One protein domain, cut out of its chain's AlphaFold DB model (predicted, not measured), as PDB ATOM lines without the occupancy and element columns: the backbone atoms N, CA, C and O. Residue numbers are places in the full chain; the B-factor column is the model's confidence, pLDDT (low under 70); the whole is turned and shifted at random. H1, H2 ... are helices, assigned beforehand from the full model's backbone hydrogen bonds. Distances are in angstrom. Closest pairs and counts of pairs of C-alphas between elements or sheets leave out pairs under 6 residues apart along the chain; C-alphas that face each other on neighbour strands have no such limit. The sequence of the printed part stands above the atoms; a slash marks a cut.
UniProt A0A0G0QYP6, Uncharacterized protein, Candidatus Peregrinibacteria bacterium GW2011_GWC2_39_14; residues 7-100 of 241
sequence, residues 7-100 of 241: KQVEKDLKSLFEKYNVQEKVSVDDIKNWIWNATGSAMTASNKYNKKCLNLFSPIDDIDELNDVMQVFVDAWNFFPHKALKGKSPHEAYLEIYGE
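What this domain is: This is residues 7 to 100 of the 241 residues of an uncharacterized protein of Candidatus Peregrinibacteria bacterium GW2011_GWC2_39_14 (UniProt A0A0G0QYP6). What does the fold look like at first sight? Two pairs of helices are stacked crosswise: H1 and H4 run opposite ways, roughly side by side, and the pair H2 and H3, also running opposite ways, lies across them. H5, the last helix of the printed part, makes a corner with the end of H4 at residues 77 to 79 and is the helix whose centre lies farthest from the mean of the C-alphas, at 17.4 A. What is it made of? The printed part has 94 residues with five named helices, in the order H1, H2, H3, H4, H5, and no named strand; its class is all helix. The whole is compact, with a radius of gyration of the C-alphas of 13.6 A and spans of 39 by 27 by 23 A.

How they stand to each other: Which helix is the hub? It is H4, residues 63 to 79, which touches the four other helices. It touches H1, residues 7 to 19, with the C-alphas of Val 9 and Ala 76 closest at 6.1 A; they run opposite ways at a shallow tilt of 34.6 degrees, only just short of steep. How do the next two helices stand to the hub? H3, residues 42 to 54, touches residues 70 to 77 of H4 alone, opposite ways at a steep tilt of 51 degrees, with the C-alphas of Asn 50 and Phe 73 closest at 7.1 A. H2, residues 28 to 36, only just touches residues 76 to 77 of H4 alone, with 3 pairs of C-alphas within 8 A, the closest being those of Ile 35 and Trp 77 at 6.5 A; the tilt is steep, 64 degrees, the same way. H2 and H3 are close but not clearly touching, the C-alphas of Trp 34 and Tyr 49 being closest at 6.9 A, and they run opposite ways at a shallow tilt of 21 degrees. What else touches or stays apart? H1, with residues 10 to 14 alone, only just touches H2, with 3 pairs of C-alphas within 8 A, the closest being those of Glu 10 and Val 28 at 6.6 A; they run opposite ways at a steep tilt of 59 degrees. H5, residues 90 to 98, touches residues 77 to 79 of H4 alone, with the C-alphas of Asn 78 and Pro 90 closest at 5.0 A and a steep tilt of 62 degrees, the same way. H1 and H3 are apart, and H5 is apart from H1, H2 and H3. What do the backbones and tilts show? In H1, H2, H3, H4 and H5 every O i to N i+4 pair is within hydrogen-bond range. Of the 5 touching pairs of helices 1 is at a shallow tilt, a mostly crossed packing.

Where its parts are: Where does the longest helix run? H4 goes from C-alpha 63 at (211.189, 219.584, 235.677) to C-alpha 79 at (188.850, 219.444, 244.477), 24.0 A. Where are the other helices? H1 begins at C-alpha 7 at (186.604, 211.076, 240.975) and is 18.4 A long; H3, from Ala 42 to Leu 54, is 18.2 A. H2, from Val 28 to Trp 36, is 12.3 A, and H5, from Pro 90, is 11.8 A and ends at C-alpha 98 at (181.786, 233.592, 241.698).

The domain as a whole: How large is it? The two C-alphas farthest apart are those of Ser 58 and Glu 100, 42.8 A. How are the helices linked? The printed part has no cut; the link from H2 to H3 is tight, and those from H1 to H2, H3 to H4 and H4 to H5 are short. Where is confidence low? The mean pLDDT of the printed part is 92.1, and residues 99 to 100 are under 70.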
ATOM      1  N   LYS A   7     186.325 212.446 241.443       95.38
ATOM      2  CA  LYS A   7     186.604 211.076 240.975       95.38
ATOM      3  C   LYS A   7     187.758 211.005 239.973       95.38
ATOM      4  O   LYS A   7     188.523 210.046 240.005       95.38
ATOM      5  N   GLN A   8     187.879 211.994 239.087       96.31
ATOM      6  CA  GLN A   8     189.008 212.069 238.159       96.31
ATOM      7  C   GLN A   8     190.310 212.318 238.922       96.31
ATOM      8  O   GLN A   8     191.290 211.631 238.678       96.31
ATOM      9  N   VAL A   9     190.288 213.215 239.909       96.50
ATOM     10  CA  VAL A   9     191.454 213.498 240.753       96.50
ATOM     11  C   VAL A   9     191.879 212.271 241.571       96.50
ATOM     12  O   VAL A   9     193.067 211.987 241.687       96.50
ATOM     13  N   GLU A  10     190.931 211.476 242.081       97.69
ATOM     14  CA  GLU A  10     191.250 210.192 242.723       97.69
ATOM     15  C   GLU A  10     191.921 209.200 241.769       97.69
ATOM     16  O   GLU A  10     192.824 208.469 242.178       97.69
ATOM     17  N   LYS A  11     191.474 209.147 240.510       97.38
ATOM     18  CA  LYS A  11     192.083 208.293 239.487       97.38
ATOM     19  C   LYS A  11     193.501 208.763 239.164       97.38
ATOM     20  O   LYS A  11     194.404 207.935 239.154       97.38
ATOM     21  N   ASP A  12     193.688 210.068 238.978       97.12
ATOM     22  CA  ASP A  12     194.990 210.675 238.697       97.12
ATOM     23  C   ASP A  12     195.985 210.380 239.837       97.12
ATOM     24  O   ASP A  12     197.109 209.958 239.578       97.12
ATOM     25  N   LEU A  13     195.549 210.484 241.102       97.50
ATOM     26  CA  LEU A  13     196.359 210.103 242.266       97.50
ATOM     27  C   LEU A  13     196.729 208.615 242.274       97.50
ATOM     28  O   LEU A  13     197.879 208.280 242.543       97.50
ATOM     29  N   LYS A  14     195.786 207.712 241.979       97.44
ATOM     30  CA  LYS A  14     196.076 206.265 241.921       97.44
ATOM     31  C   LYS A  14     197.100 205.945 240.840       97.44
ATOM     32  O   LYS A  14     198.074 205.256 241.126       97.44
ATOM     33  N   SER A  15     196.916 206.495 239.640       97.12
ATOM     34  CA  SER A  15     197.855 206.322 238.530       97.12
ATOM     35  C   SER A  15     199.232 206.909 238.847       97.12
ATOM     36  O   SER A  15     200.244 206.295 238.516       97.12
ATOM     37  N   LEU A  16     199.294 208.049 239.541       96.50
ATOM     38  CA  LEU A  16     200.548 208.615 240.033       96.50
ATOM     39  C   LEU A  16     201.229 207.669 241.034       96.50
ATOM     40  O   LEU A  16     202.422 207.395 240.920       96.50
ATOM     41  N   PHE A  17     200.481 207.136 242.001       96.56
ATOM     42  CA  PHE A  17     201.045 206.242 243.012       96.56
ATOM     43  C   PHE A  17     201.558 204.932 242.423       96.56
ATOM     44  O   PHE A  17     202.607 204.455 242.851       96.56
ATOM     45  N   GLU A  18     200.850 204.391 241.430       95.94
ATOM     46  CA  GLU A  18     201.284 203.253 240.613       95.94
ATOM     47  C   GLU A  18     202.579 203.570 239.862       95.94
ATOM     48  O   GLU A  18     203.557 202.836 239.998       95.94
ATOM     49  N   LYS A  19     202.618 204.691 239.125       95.00
ATOM     50  CA  LYS A  19     203.768 205.094 238.299       95.00
ATOM     51  C   LYS A  19     205.069 205.160 239.104       95.00
ATOM     52  O   LYS A  19     206.101 204.705 238.623       95.00
ATOM     53  N   TYR A  20     205.019 205.703 240.320       94.75
ATOM     54  CA  TYR A  20     206.201 205.862 241.181       94.75
ATOM     55  C   TYR A  20     206.336 204.796 242.270       94.75
ATOM     56  O   TYR A  20     207.209 204.915 243.130       94.75
ATOM     57  N   ASN A  21     205.484 203.769 242.258       94.00
ATOM     58  CA  ASN A  21     205.494 202.681 243.233       94.00
ATOM     59  C   ASN A  21     205.472 203.171 244.701       94.00
ATOM     60  O   ASN A  21     206.248 202.722 245.547       94.00
ATOM     61  N   VAL A  22     204.602 204.142 245.012       94.62
ATOM     62  CA  VAL A  22     204.459 204.726 246.367       94.62
ATOM     63  C   VAL A  22     203.200 204.258 247.105       94.62
ATOM     64  O   VAL A  22     202.910 204.739 248.198       94.62
ATOM     65  N   GLN A  23     202.468 203.297 246.543       93.31
ATOM     66  CA  GLN A  23     201.190 202.795 247.070       93.31
ATOM     67  C   GLN A  23     201.319 202.150 248.457       93.31
ATOM     68  O   GLN A  23     200.378 202.173 249.242       93.31
ATOM     69  N   GLU A  24     202.490 201.595 248.779       91.25
ATOM     70  CA  GLU A  24     202.778 201.036 250.107       91.25
ATOM     71  C   GLU A  24     203.028 202.121 251.167       91.25
ATOM     72  O   GLU A  24     202.936 201.861 252.365       91.25
ATOM     73  N   LYS A  25     203.352 203.350 250.738       93.31
ATOM     74  CA  LYS A  25     203.659 204.483 251.624       93.31
ATOM     75  C   LYS A  25     202.448 205.374 251.879       93.31
ATOM     76  O   LYS A  25     202.404 206.057 252.903       93.31
ATOM     77  N   VAL A  26     201.521 205.443 250.923       96.44
ATOM     78  CA  VAL A  26     200.387 206.366 250.962       96.44
ATOM     79  C   VAL A  26     199.201 205.836 250.158       96.44
ATOM     80  O   VAL A  26     199.357 205.241 249.093       96.44
ATOM     81  N   SER A  27     197.997 206.123 250.643       97.25
ATOM     82  CA  SER A  27     196.739 205.904 249.935       97.25
ATOM     83  C   SER A  27     196.059 207.222 249.546       97.25
ATOM     84  O   SER A  27     196.378 208.303 250.046       97.25
ATOM     85  N   VAL A  28     195.060 207.152 248.661       97.50
ATOM     86  CA  VAL A  28     194.220 208.320 248.332       97.50
ATOM     87  C   VAL A  28     193.495 208.852 249.573       97.50
ATOM     88  O   VAL A  28     193.335 210.065 249.722       97.50
ATOM     89  N   ASP A  29     193.092 207.971 250.488       97.94
ATOM     90  CA  ASP A  29     192.418 208.372 251.722       97.94
ATOM     91  C   ASP A  29     193.369 209.091 252.681       97.94
ATOM     92  O   ASP A  29     192.957 210.039 253.349       97.94
ATOM     93  N   ASP A  30     194.661 208.747 252.685       97.81
ATOM     94  CA  ASP A  30     195.670 209.518 253.415       97.81
ATOM     95  C   ASP A  30     195.774 210.948 252.883       97.81
ATOM     96  O   ASP A  30     195.759 211.892 253.673       97.81
ATOM     97  N   ILE A  31     195.803 211.132 251.557       98.00
ATOM     98  CA  ILE A  31     195.820 212.465 250.936       98.00
ATOM     99  C   ILE A  31     194.585 213.274 251.337       98.00
ATOM    100  O   ILE A  31     194.717 214.414 251.794       98.00
ATOM    101  N   LYS A  32     193.390 212.682 251.228       98.00
ATOM    102  CA  LYS A  32     192.138 213.318 251.663       98.00
ATOM    103  C   LYS A  32     192.186 213.691 253.142       98.00
ATOM    104  O   LYS A  32     191.810 214.802 253.504       98.00
ATOM    105  N   ASN A  33     192.703 212.804 253.990       97.75
ATOM    106  CA  ASN A  33     192.855 213.051 255.420       97.75
ATOM    107  C   ASN A  33     193.842 214.187 255.716       97.75
ATOM    108  O   ASN A  33     193.608 214.968 256.641       97.75
ATOM    109  N   TRP A  34     194.935 214.305 254.958       97.56
ATOM    110  CA  TRP A  34     195.898 215.398 255.124       97.56
ATOM    111  C   TRP A  34     195.288 216.746 254.743       97.56
ATOM    112  O   TRP A  34     195.503 217.720 255.461       97.56
ATOM    113  N   ILE A  35     194.506 216.787 253.661       97.56
ATOM    114  CA  ILE A  35     193.792 217.986 253.205       97.56
ATOM    115  C   ILE A  35     192.703 218.373 254.209       97.56
ATOM    116  O   ILE A  35     192.673 219.506 254.689       97.56
ATOM    117  N   TRP A  36     191.856 217.420 254.608       97.62
ATOM    118  CA  TRP A  36     190.778 217.655 255.567       97.62
ATOM    119  C   TRP A  36     191.299 218.242 256.881       97.62
ATOM    120  O   TRP A  36     190.731 219.198 257.406       97.62
ATOM    121  N   ASN A  37     192.402 217.695 257.399       96.06
ATOM    122  CA  ASN A  37     192.992 218.098 258.675       96.06
ATOM    123  C   ASN A  37     194.082 219.176 258.546       96.06
ATOM    124  O   ASN A  37     194.835 219.398 259.499       96.06
ATOM    125  N   ALA A  38     194.196 219.846 257.397       93.19
ATOM    126  CA  ALA A  38     195.179 220.903 257.214       93.19
ATOM    127  C   ALA A  38     194.893 222.089 258.162       93.19
ATOM    128  O   ALA A  38     193.749 222.499 258.359       93.19
ATOM    129  N   THR A  39     195.942 222.635 258.786       88.50
ATOM    130  CA  THR A  39     195.840 223.694 259.806       88.50
ATOM    131  C   THR A  39     196.794 224.853 259.527       88.50
ATOM    132  O   THR A  39     197.882 224.673 258.971       88.50
ATOM    133  N   GLY A  40     196.401 226.048 259.975       87.06
ATOM    134  CA  GLY A  40     197.128 227.301 259.763       87.06
ATOM    135  C   GLY A  40     196.498 228.163 258.669       87.06
ATOM    136  O   GLY A  40     195.383 227.898 258.224       87.06
ATOM    137  N   SER A  41     197.209 229.213 258.244       86.88
ATOM    138  CA  SER A  41     196.795 230.003 257.078       86.88
ATOM    139  C   SER A  41     196.795 229.136 255.817       86.88
ATOM    140  O   SER A  41     197.562 228.176 255.740       86.88
ATOM    141  N   ALA A  42     195.988 229.495 254.812       82.50
ATOM    142  CA  ALA A  42     195.902 228.754 253.548       82.50
ATOM    143  C   ALA A  42     197.288 228.477 252.934       82.50
ATOM    144  O   ALA A  42     197.587 227.343 252.570       82.50
ATOM    145  N   MET A  43     198.167 229.484 252.929       81.56
ATOM    146  CA  MET A  43     199.541 229.362 252.434       81.56
ATOM    147  C   MET A  43     200.382 228.383 253.267       81.56
ATOM    148  O   MET A  43     201.035 227.500 252.721       81.56
ATOM    149  N   THR A  44     200.328 228.480 254.599       82.75
ATOM    150  CA  THR A  44     201.089 227.577 255.481       82.75
ATOM    151  C   THR A  44     200.601 226.135 255.360       82.75
ATOM    152  O   THR A  44     201.401 225.199 255.348       82.75
ATOM    153  N   ALA A  45     199.284 225.953 255.292       90.31
ATOM    154  CA  ALA A  45     198.637 224.658 255.185       90.31
ATOM    155  C   ALA A  45     198.966 223.984 253.842       90.31
ATOM    156  O   ALA A  45     199.406 222.834 253.836       90.31
ATOM    157  N   SER A  46     198.857 224.728 252.735       89.69
ATOM    158  CA  SER A  46     199.210 224.261 251.390       89.69
ATOM    159  C   SER A  46     200.695 223.899 251.286       89.69
ATOM    160  O   SER A  46     201.030 222.800 250.851       89.69
ATOM    161  N   ASN A  47     201.598 224.739 251.806       86.38
ATOM    162  CA  ASN A  47     203.036 224.449 251.792       86.38
ATOM    163  C   ASN A  47     203.390 223.180 252.578       86.38
ATOM    164  O   ASN A  47     204.183 222.360 252.115       86.38
ATOM    165  N   LYS A  48     202.789 222.982 253.761       90.31
ATOM    166  CA  LYS A  48     202.977 221.749 254.547       90.31
ATOM    167  C   LYS A  48     202.461 220.519 253.802       90.31
ATOM    168  O   LYS A  48     203.127 219.487 253.825       90.31
ATOM    169  N   TYR A  49     201.300 220.632 253.162       94.31
ATOM    170  CA  TYR A  49     200.708 219.566 252.362       94.31
ATOM    171  C   TYR A  49     201.593 219.188 251.167       94.31
ATOM    172  O   TYR A  49     201.987 218.029 251.058       94.31
ATOM    173  N   ASN A  50     201.985 220.162 250.340       91.50
ATOM    174  CA  ASN A  50     202.836 219.936 249.165       91.50
ATOM    175  C   ASN A  50     204.174 219.306 249.557       91.50
ATOM    176  O   ASN A  50     204.605 218.319 248.967       91.50
ATOM    177  N   LYS A  51     204.795 219.804 250.633       89.25
ATOM    178  CA  LYS A  51     206.031 219.229 251.172       89.25
ATOM    179  C   LYS A  51     205.860 217.776 251.612       89.25
ATOM    180  O   LYS A  51     206.736 216.951 251.370       89.25
ATOM    181  N   LYS A  52     204.742 217.450 252.267       92.81
ATOM    182  CA  LYS A  52     204.445 216.077 252.687       92.81
ATOM    183  C   LYS A  52     204.254 215.151 251.485       92.81
ATOM    184  O   LYS A  52     204.732 214.025 251.533       92.81
ATOM    185  N   CYS A  53     203.605 215.638 250.428       93.38
ATOM    186  CA  CYS A  53     203.387 214.881 249.200       93.38
ATOM    187  C   CYS A  53     204.696 214.619 248.448       93.38
ATOM    188  O   CYS A  53     204.967 213.474 248.109       93.38
ATOM    189  N   LEU A  54     205.556 215.626 248.264       89.75
ATOM    190  CA  LEU A  54     206.828 215.420 247.560       89.75
ATOM    191  C   LEU A  54     207.789 214.477 248.289       89.75
ATOM    192  O   LEU A  54     208.496 213.717 247.641       89.75
ATOM    193  N   ASN A  55     207.763 214.444 249.623       90.88
ATOM    194  CA  ASN A  55     208.584 213.511 250.404       90.88
ATOM    195  C   ASN A  55     208.234 212.024 250.180       90.88
ATOM    196  O   ASN A  55     208.934 211.153 250.697       90.88
ATOM    197  N   LEU A  56     207.145 211.710 249.472       91.81
ATOM    198  CA  LEU A  56     206.792 210.335 249.109       91.81
ATOM    199  C   LEU A  56     207.680 209.781 247.989       91.81
ATOM    200  O   LEU A  56     207.904 208.565 247.925       91.81
ATOM    201  N   PHE A  57     208.182 210.674 247.137       90.19
ATOM    202  CA  PHE A  57     208.922 210.359 245.925       90.19
ATOM    203  C   PHE A  57     210.426 210.469 246.173       90.19
ATOM    204  O   PHE A  57     210.889 211.238 247.020       90.19
ATOM    205  N   SER A  58     211.197 209.680 245.430       86.31
ATOM    206  CA  SER A  58     212.631 209.940 245.269       86.31
ATOM    207  C   SER A  58     212.833 211.287 244.558       86.31
ATOM    208  O   SER A  58     211.892 211.762 243.919       86.31
ATOM    209  N   PRO A  59     214.024 211.909 244.648       83.75
ATOM    210  CA  PRO A  59     214.330 213.105 243.867       83.75
ATOM    211  C   PRO A  59     213.967 212.904 242.387       83.75
ATOM    212  O   PRO A  59     214.336 211.887 241.801       83.75
ATOM    213  N   ILE A  60     213.190 213.839 241.837       87.38
ATOM    214  CA  ILE A  60     212.792 213.884 240.428       87.38
ATOM    215  C   ILE A  60     213.647 214.974 239.783       87.38
ATOM    216  O   ILE A  60     213.527 216.139 240.165       87.38
ATOM    217  N   ASP A  61     214.517 214.586 238.854       84.44
ATOM    218  CA  ASP A  61     215.465 215.508 238.213       84.44
ATOM    219  C   ASP A  61     214.846 216.249 237.014       84.44
ATOM    220  O   ASP A  61     215.303 217.333 236.650       84.44
ATOM    221  N   ASP A  62     213.798 215.684 236.408       90.81
ATOM    222  CA  ASP A  62     213.096 216.286 235.276       90.81
ATOM    223  C   ASP A  62     212.008 217.268 235.738       90.81
ATOM    224  O   ASP A  62     211.122 216.939 236.533       90.81
ATOM    225  N   ILE A  63     212.080 218.504 235.239       88.31
ATOM    226  CA  ILE A  63     211.189 219.584 235.677       88.31
ATOM    227  C   ILE A  63     209.755 219.397 235.179       88.31
ATOM    228  O   ILE A  63     208.818 219.740 235.900       88.31
ATOM    229  N   ASP A  64     209.570 218.846 233.979       90.81
ATOM    230  CA  ASP A  64     208.244 218.611 233.409       90.81
ATOM    231  C   ASP A  64     207.538 217.492 234.182       90.81
ATOM    232  O   ASP A  64     206.387 217.638 234.594       90.81
ATOM    233  N   GLU A  65     208.273 216.434 234.512       92.06
ATOM    234  CA  GLU A  65     207.802 215.361 235.374       92.06
ATOM    235  C   GLU A  65     207.443 215.859 236.784       92.06
ATOM    236  O   GLU A  65     206.387 215.505 237.321       92.06
ATOM    237  N   LEU A  66     208.278 216.714 237.384       90.94
ATOM    238  CA  LEU A  66     207.974 217.337 238.674       90.94
ATOM    239  C   LEU A  66     206.698 218.187 238.598       90.94
ATOM    240  O   LEU A  66     205.876 218.142 239.520       90.94
ATOM    241  N   ASN A  67     206.512 218.942 237.513       89.94
ATOM    242  CA  ASN A  67     205.319 219.757 237.295       89.94
ATOM    243  C   ASN A  67     204.058 218.893 237.182       89.94
ATOM    244  O   ASN A  67     203.048 219.223 237.807       89.94
ATOM    245  N   ASP A  68     204.120 217.765 236.475       92.44
ATOM    246  CA  ASP A  68     203.006 216.819 236.362       92.44
ATOM    247  C   ASP A  68     202.617 216.233 237.728       92.44
ATOM    248  O   ASP A  68     201.438 216.221 238.100       92.44
ATOM    249  N   VAL A  69     203.605 215.795 238.518       94.12
ATOM    250  CA  VAL A  69     203.389 215.296 239.887       94.12
ATOM    251  C   VAL A  69     202.736 216.373 240.754       94.12
ATOM    252  O   VAL A  69     201.747 216.118 241.448       94.12
ATOM    253  N   MET A  70     203.266 217.595 240.700       93.50
ATOM    254  CA  MET A  70     202.746 218.731 241.456       93.50
ATOM    255  C   MET A  70     201.316 219.081 241.054       93.50
ATOM    256  O   MET A  70     200.491 219.349 241.930       93.50
ATOM    257  N   GLN A  71     200.991 219.032 239.762       94.69
ATOM    258  CA  GLN A  71     199.656 219.350 239.270       94.69
ATOM    259  C   GLN A  71     198.598 218.405 239.851       94.69
ATOM    260  O   GLN A  71     197.529 218.864 240.253       94.69
ATOM    261  N   VAL A  72     198.902 217.110 239.989       96.38
ATOM    262  CA  VAL A  72     197.979 216.140 240.606       96.38
ATOM    263  C   VAL A  72     197.690 216.489 242.073       96.38
ATOM    264  O   VAL A  72     196.539 216.417 242.512       96.38
ATOM    265  N   PHE A  73     198.696 216.916 242.841       96.50
ATOM    266  CA  PHE A  73     198.494 217.335 244.235       96.50
ATOM    267  C   PHE A  73     197.785 218.687 244.357       96.50
ATOM    268  O   PHE A  73     196.959 218.870 245.255       96.50
ATOM    269  N   VAL A  74     198.041 219.620 243.439       95.06
ATOM    270  CA  VAL A  74     197.296 220.883 243.348       95.06
ATOM    271  C   VAL A  74     195.822 220.615 243.043       95.06
ATOM    272  O   VAL A  74     194.944 221.207 243.674       95.06
ATOM    273  N   ASP A  75     195.529 219.683 242.138       95.81
ATOM    274  CA  ASP A  75     194.159 219.271 241.842       95.81
ATOM    275  C   ASP A  75     193.503 218.621 243.069       95.81
ATOM    276  O   ASP A  75     192.384 218.980 243.433       95.81
ATOM    277  N   ALA A  76     194.210 217.738 243.779       97.44
ATOM    278  CA  ALA A  76     193.726 217.159 245.034       97.44
ATOM    279  C   ALA A  76     193.381 218.239 246.069       97.44
ATOM    280  O   ALA A  76     192.279 218.233 246.619       97.44
ATOM    281  N   TRP A  77     194.274 219.208 246.281       96.62
ATOM    282  CA  TRP A  77     194.032 220.338 247.177       96.62
ATOM    283  C   TRP A  77     192.788 221.144 246.779       96.62
ATOM    284  O   TRP A  77     192.021 221.552 247.651       96.62
ATOM    285  N   ASN A  78     192.570 221.364 245.482       95.44
ATOM    286  CA  ASN A  78     191.495 222.217 244.978       95.44
ATOM    287  C   ASN A  78     190.130 221.529 244.857       95.44
ATOM    288  O   ASN A  78     189.119 222.231 244.904       95.44
ATOM    289  N   PHE A  79     190.086 220.203 244.711       96.19
ATOM    290  CA  PHE A  79     188.850 219.444 244.477       96.19
ATOM    291  C   PHE A  79     188.413 218.565 245.654       96.19
ATOM    292  O   PHE A  79     187.268 218.110 245.668       96.19
ATOM    293  N   PHE A  80     189.269 218.324 246.649       97.44
ATOM    294  CA  PHE A  80     188.871 217.626 247.873       97.44
ATOM    295  C   PHE A  80     188.415 218.593 248.971       97.44
ATOM    296  O   PHE A  80     188.826 219.754 248.993       97.44
ATOM    297  N   PRO A  81     187.534 218.139 249.879       96.56
ATOM    298  CA  PRO A  81     186.941 218.997 250.894       96.56
ATOM    299  C   PRO A  81     187.920 219.348 252.021       96.56
ATOM    300  O   PRO A  81     188.713 218.519 252.468       96.56
ATOM    301  N   HIS A  82     187.803 220.571 252.542       97.00
ATOM    302  CA  HIS A  82     188.603 221.078 253.661       97.00
ATOM    303  C   HIS A  82     187.732 221.297 254.893       97.00
ATOM    304  O   HIS A  82     186.656 221.898 254.808       97.00
ATOM    305  N   LYS A  83     188.236 220.941 256.080       95.62
ATOM    306  CA  LYS A  83     187.545 221.249 257.343       95.62
ATOM    307  C   LYS A  83     187.383 222.757 257.557       95.62
ATOM    308  O   LYS A  83     186.324 223.204 257.991       95.62
ATOM    309  N   ALA A  84     188.402 223.548 257.204       93.25
ATOM    310  CA  ALA A  84     188.378 225.011 257.314       93.25
ATOM    311  C   ALA A  84     187.328 225.672 256.402       93.25
ATOM    312  O   ALA A  84     186.814 226.740 256.728       93.25
ATOM    313  N   LEU A  85     186.962 225.013 255.298       92.06
ATOM    314  CA  LEU A  85     185.934 225.464 254.357       92.06
ATOM    315  C   LEU A  85     184.578 224.787 254.617       92.06
ATOM    316  O   LEU A  85     183.757 224.668 253.711       92.06
ATOM    317  N   LYS A  86     184.334 224.321 255.852       93.69
ATOM    318  CA  LYS A  86     183.080 223.663 256.266       93.69
ATOM    319  C   LYS A  86     182.714 222.461 255.383       93.69
ATOM    320  O   LYS A  86     181.545 222.225 255.096       93.69
ATOM    321  N   GLY A  87     183.727 221.713 254.954       94.88
ATOM    322  CA  GLY A  87     183.570 220.533 254.113       94.88
ATOM    323  C   GLY A  87     183.421 220.810 252.622       94.88
ATOM    324  O   GLY A  87     183.140 219.875 251.882       94.88
ATOM    325  N   LYS A  88     183.646 222.048 252.175       94.69
ATOM    326  CA  LYS A  88     183.764 222.391 250.755       94.69
ATOM    327  C   LYS A  88     185.215 222.313 250.295       94.69
ATOM    328  O   LYS A  88     186.148 222.462 251.088       94.69
ATOM    329  N   SER A  89     185.409 222.092 249.008       94.56
ATOM    330  CA  SER A  89     186.686 222.279 248.326       94.56
ATOM    331  C   SER A  89     186.911 223.759 247.966       94.56
ATOM    332  O   SER A  89     185.944 224.524 247.876       94.56
ATOM    333  N   PRO A  90     188.161 224.199 247.733       93.50
ATOM    334  CA  PRO A  90     188.447 225.535 247.218       93.50
ATOM    335  C   PRO A  90     187.703 225.830 245.915       93.50
ATOM    336  O   PRO A  90     187.210 226.941 245.736       93.50
ATOM    337  N   HIS A  91     187.566 224.832 245.038       92.12
ATOM    338  CA  HIS A  91     186.808 224.965 243.799       92.12
ATOM    339  C   HIS A  91     185.314 225.224 244.052       92.12
ATOM    340  O   HIS A  91     184.742 226.137 243.461       92.12
ATOM    341  N   GLU A  92     184.680 224.482 244.962       91.44
ATOM    342  CA  GLU A  92     183.273 224.706 245.329       91.44
ATOM    343  C   GLU A  92     183.065 226.056 246.018       91.44
ATOM    344  O   GLU A  92     182.107 226.758 245.710       91.44
ATOM    345  N   ALA A  93     183.976 226.449 246.913       90.38
ATOM    346  CA  ALA A  93     183.936 227.759 247.557       90.38
ATOM    347  C   ALA A  93     184.089 228.895 246.530       90.38
ATOM    348  O   ALA A  93     183.394 229.905 246.607       90.38
ATOM    349  N   TYR A  94     184.958 228.715 245.532       86.88
ATOM    350  CA  TYR A  94     185.092 229.651 244.421       86.88
ATOM    351  C   TYR A  94     183.799 229.737 243.600       86.88
ATOM    352  O   TYR A  94     183.316 230.834 243.339       86.88
ATOM    353  N   LEU A  95     183.199 228.604 243.228       86.88
ATOM    354  CA  LEU A  95     181.933 228.586 242.487       86.88
ATOM    355  C   LEU A  95     180.767 229.173 243.291       86.88
ATOM    356  O   LEU A  95     179.878 229.776 242.709       86.88
ATOM    357  N   GLU A  96     180.750 229.049 244.611       84.56
ATOM    358  CA  GLU A  96     179.724 229.687 245.440       84.56
ATOM    359  C   GLU A  96     179.842 231.218 245.426       84.56
ATOM    360  O   GLU A  96     178.836 231.916 245.347       84.56
ATOM    361  N   ILE A  97     181.069 231.743 245.475       82.44
ATOM    362  CA  ILE A  97     181.318 233.192 245.494       82.44
ATOM    363  C   ILE A  97     181.182 233.799 244.088       82.44
ATOM    364  O   ILE A  97     180.715 234.928 243.939       82.44
ATOM    365  N   TYR A  98     181.592 233.063 243.052       77.12
ATOM    366  CA  TYR A  98     181.786 233.592 241.698       77.12
ATOM    367  C   TYR A  98     180.982 232.868 240.607       77.12
ATOM    368  O   TYR A  98     181.091 233.244 239.444       77.12
ATOM    369  N   GLY A  99     180.187 231.845 240.926       67.00
ATOM    370  CA  GLY A  99     179.669 230.843 239.979       67.00
ATOM    371  C   GLY A  99     178.904 231.369 238.768       67.00
ATOM    372  O   GLY A  99     179.122 230.876 237.666       67.00
ATOM    373  N   GLU A 100     178.072 232.399 238.925       57.44
ATOM    374  CA  GLU A 100     177.357 233.012 237.791       57.44
ATOM    375  C   GLU A 100     178.236 233.982 236.980       57.44
ATOM    376  O   GLU A 100     177.944 234.264 235.823       57.44
TER     377      GLU A 100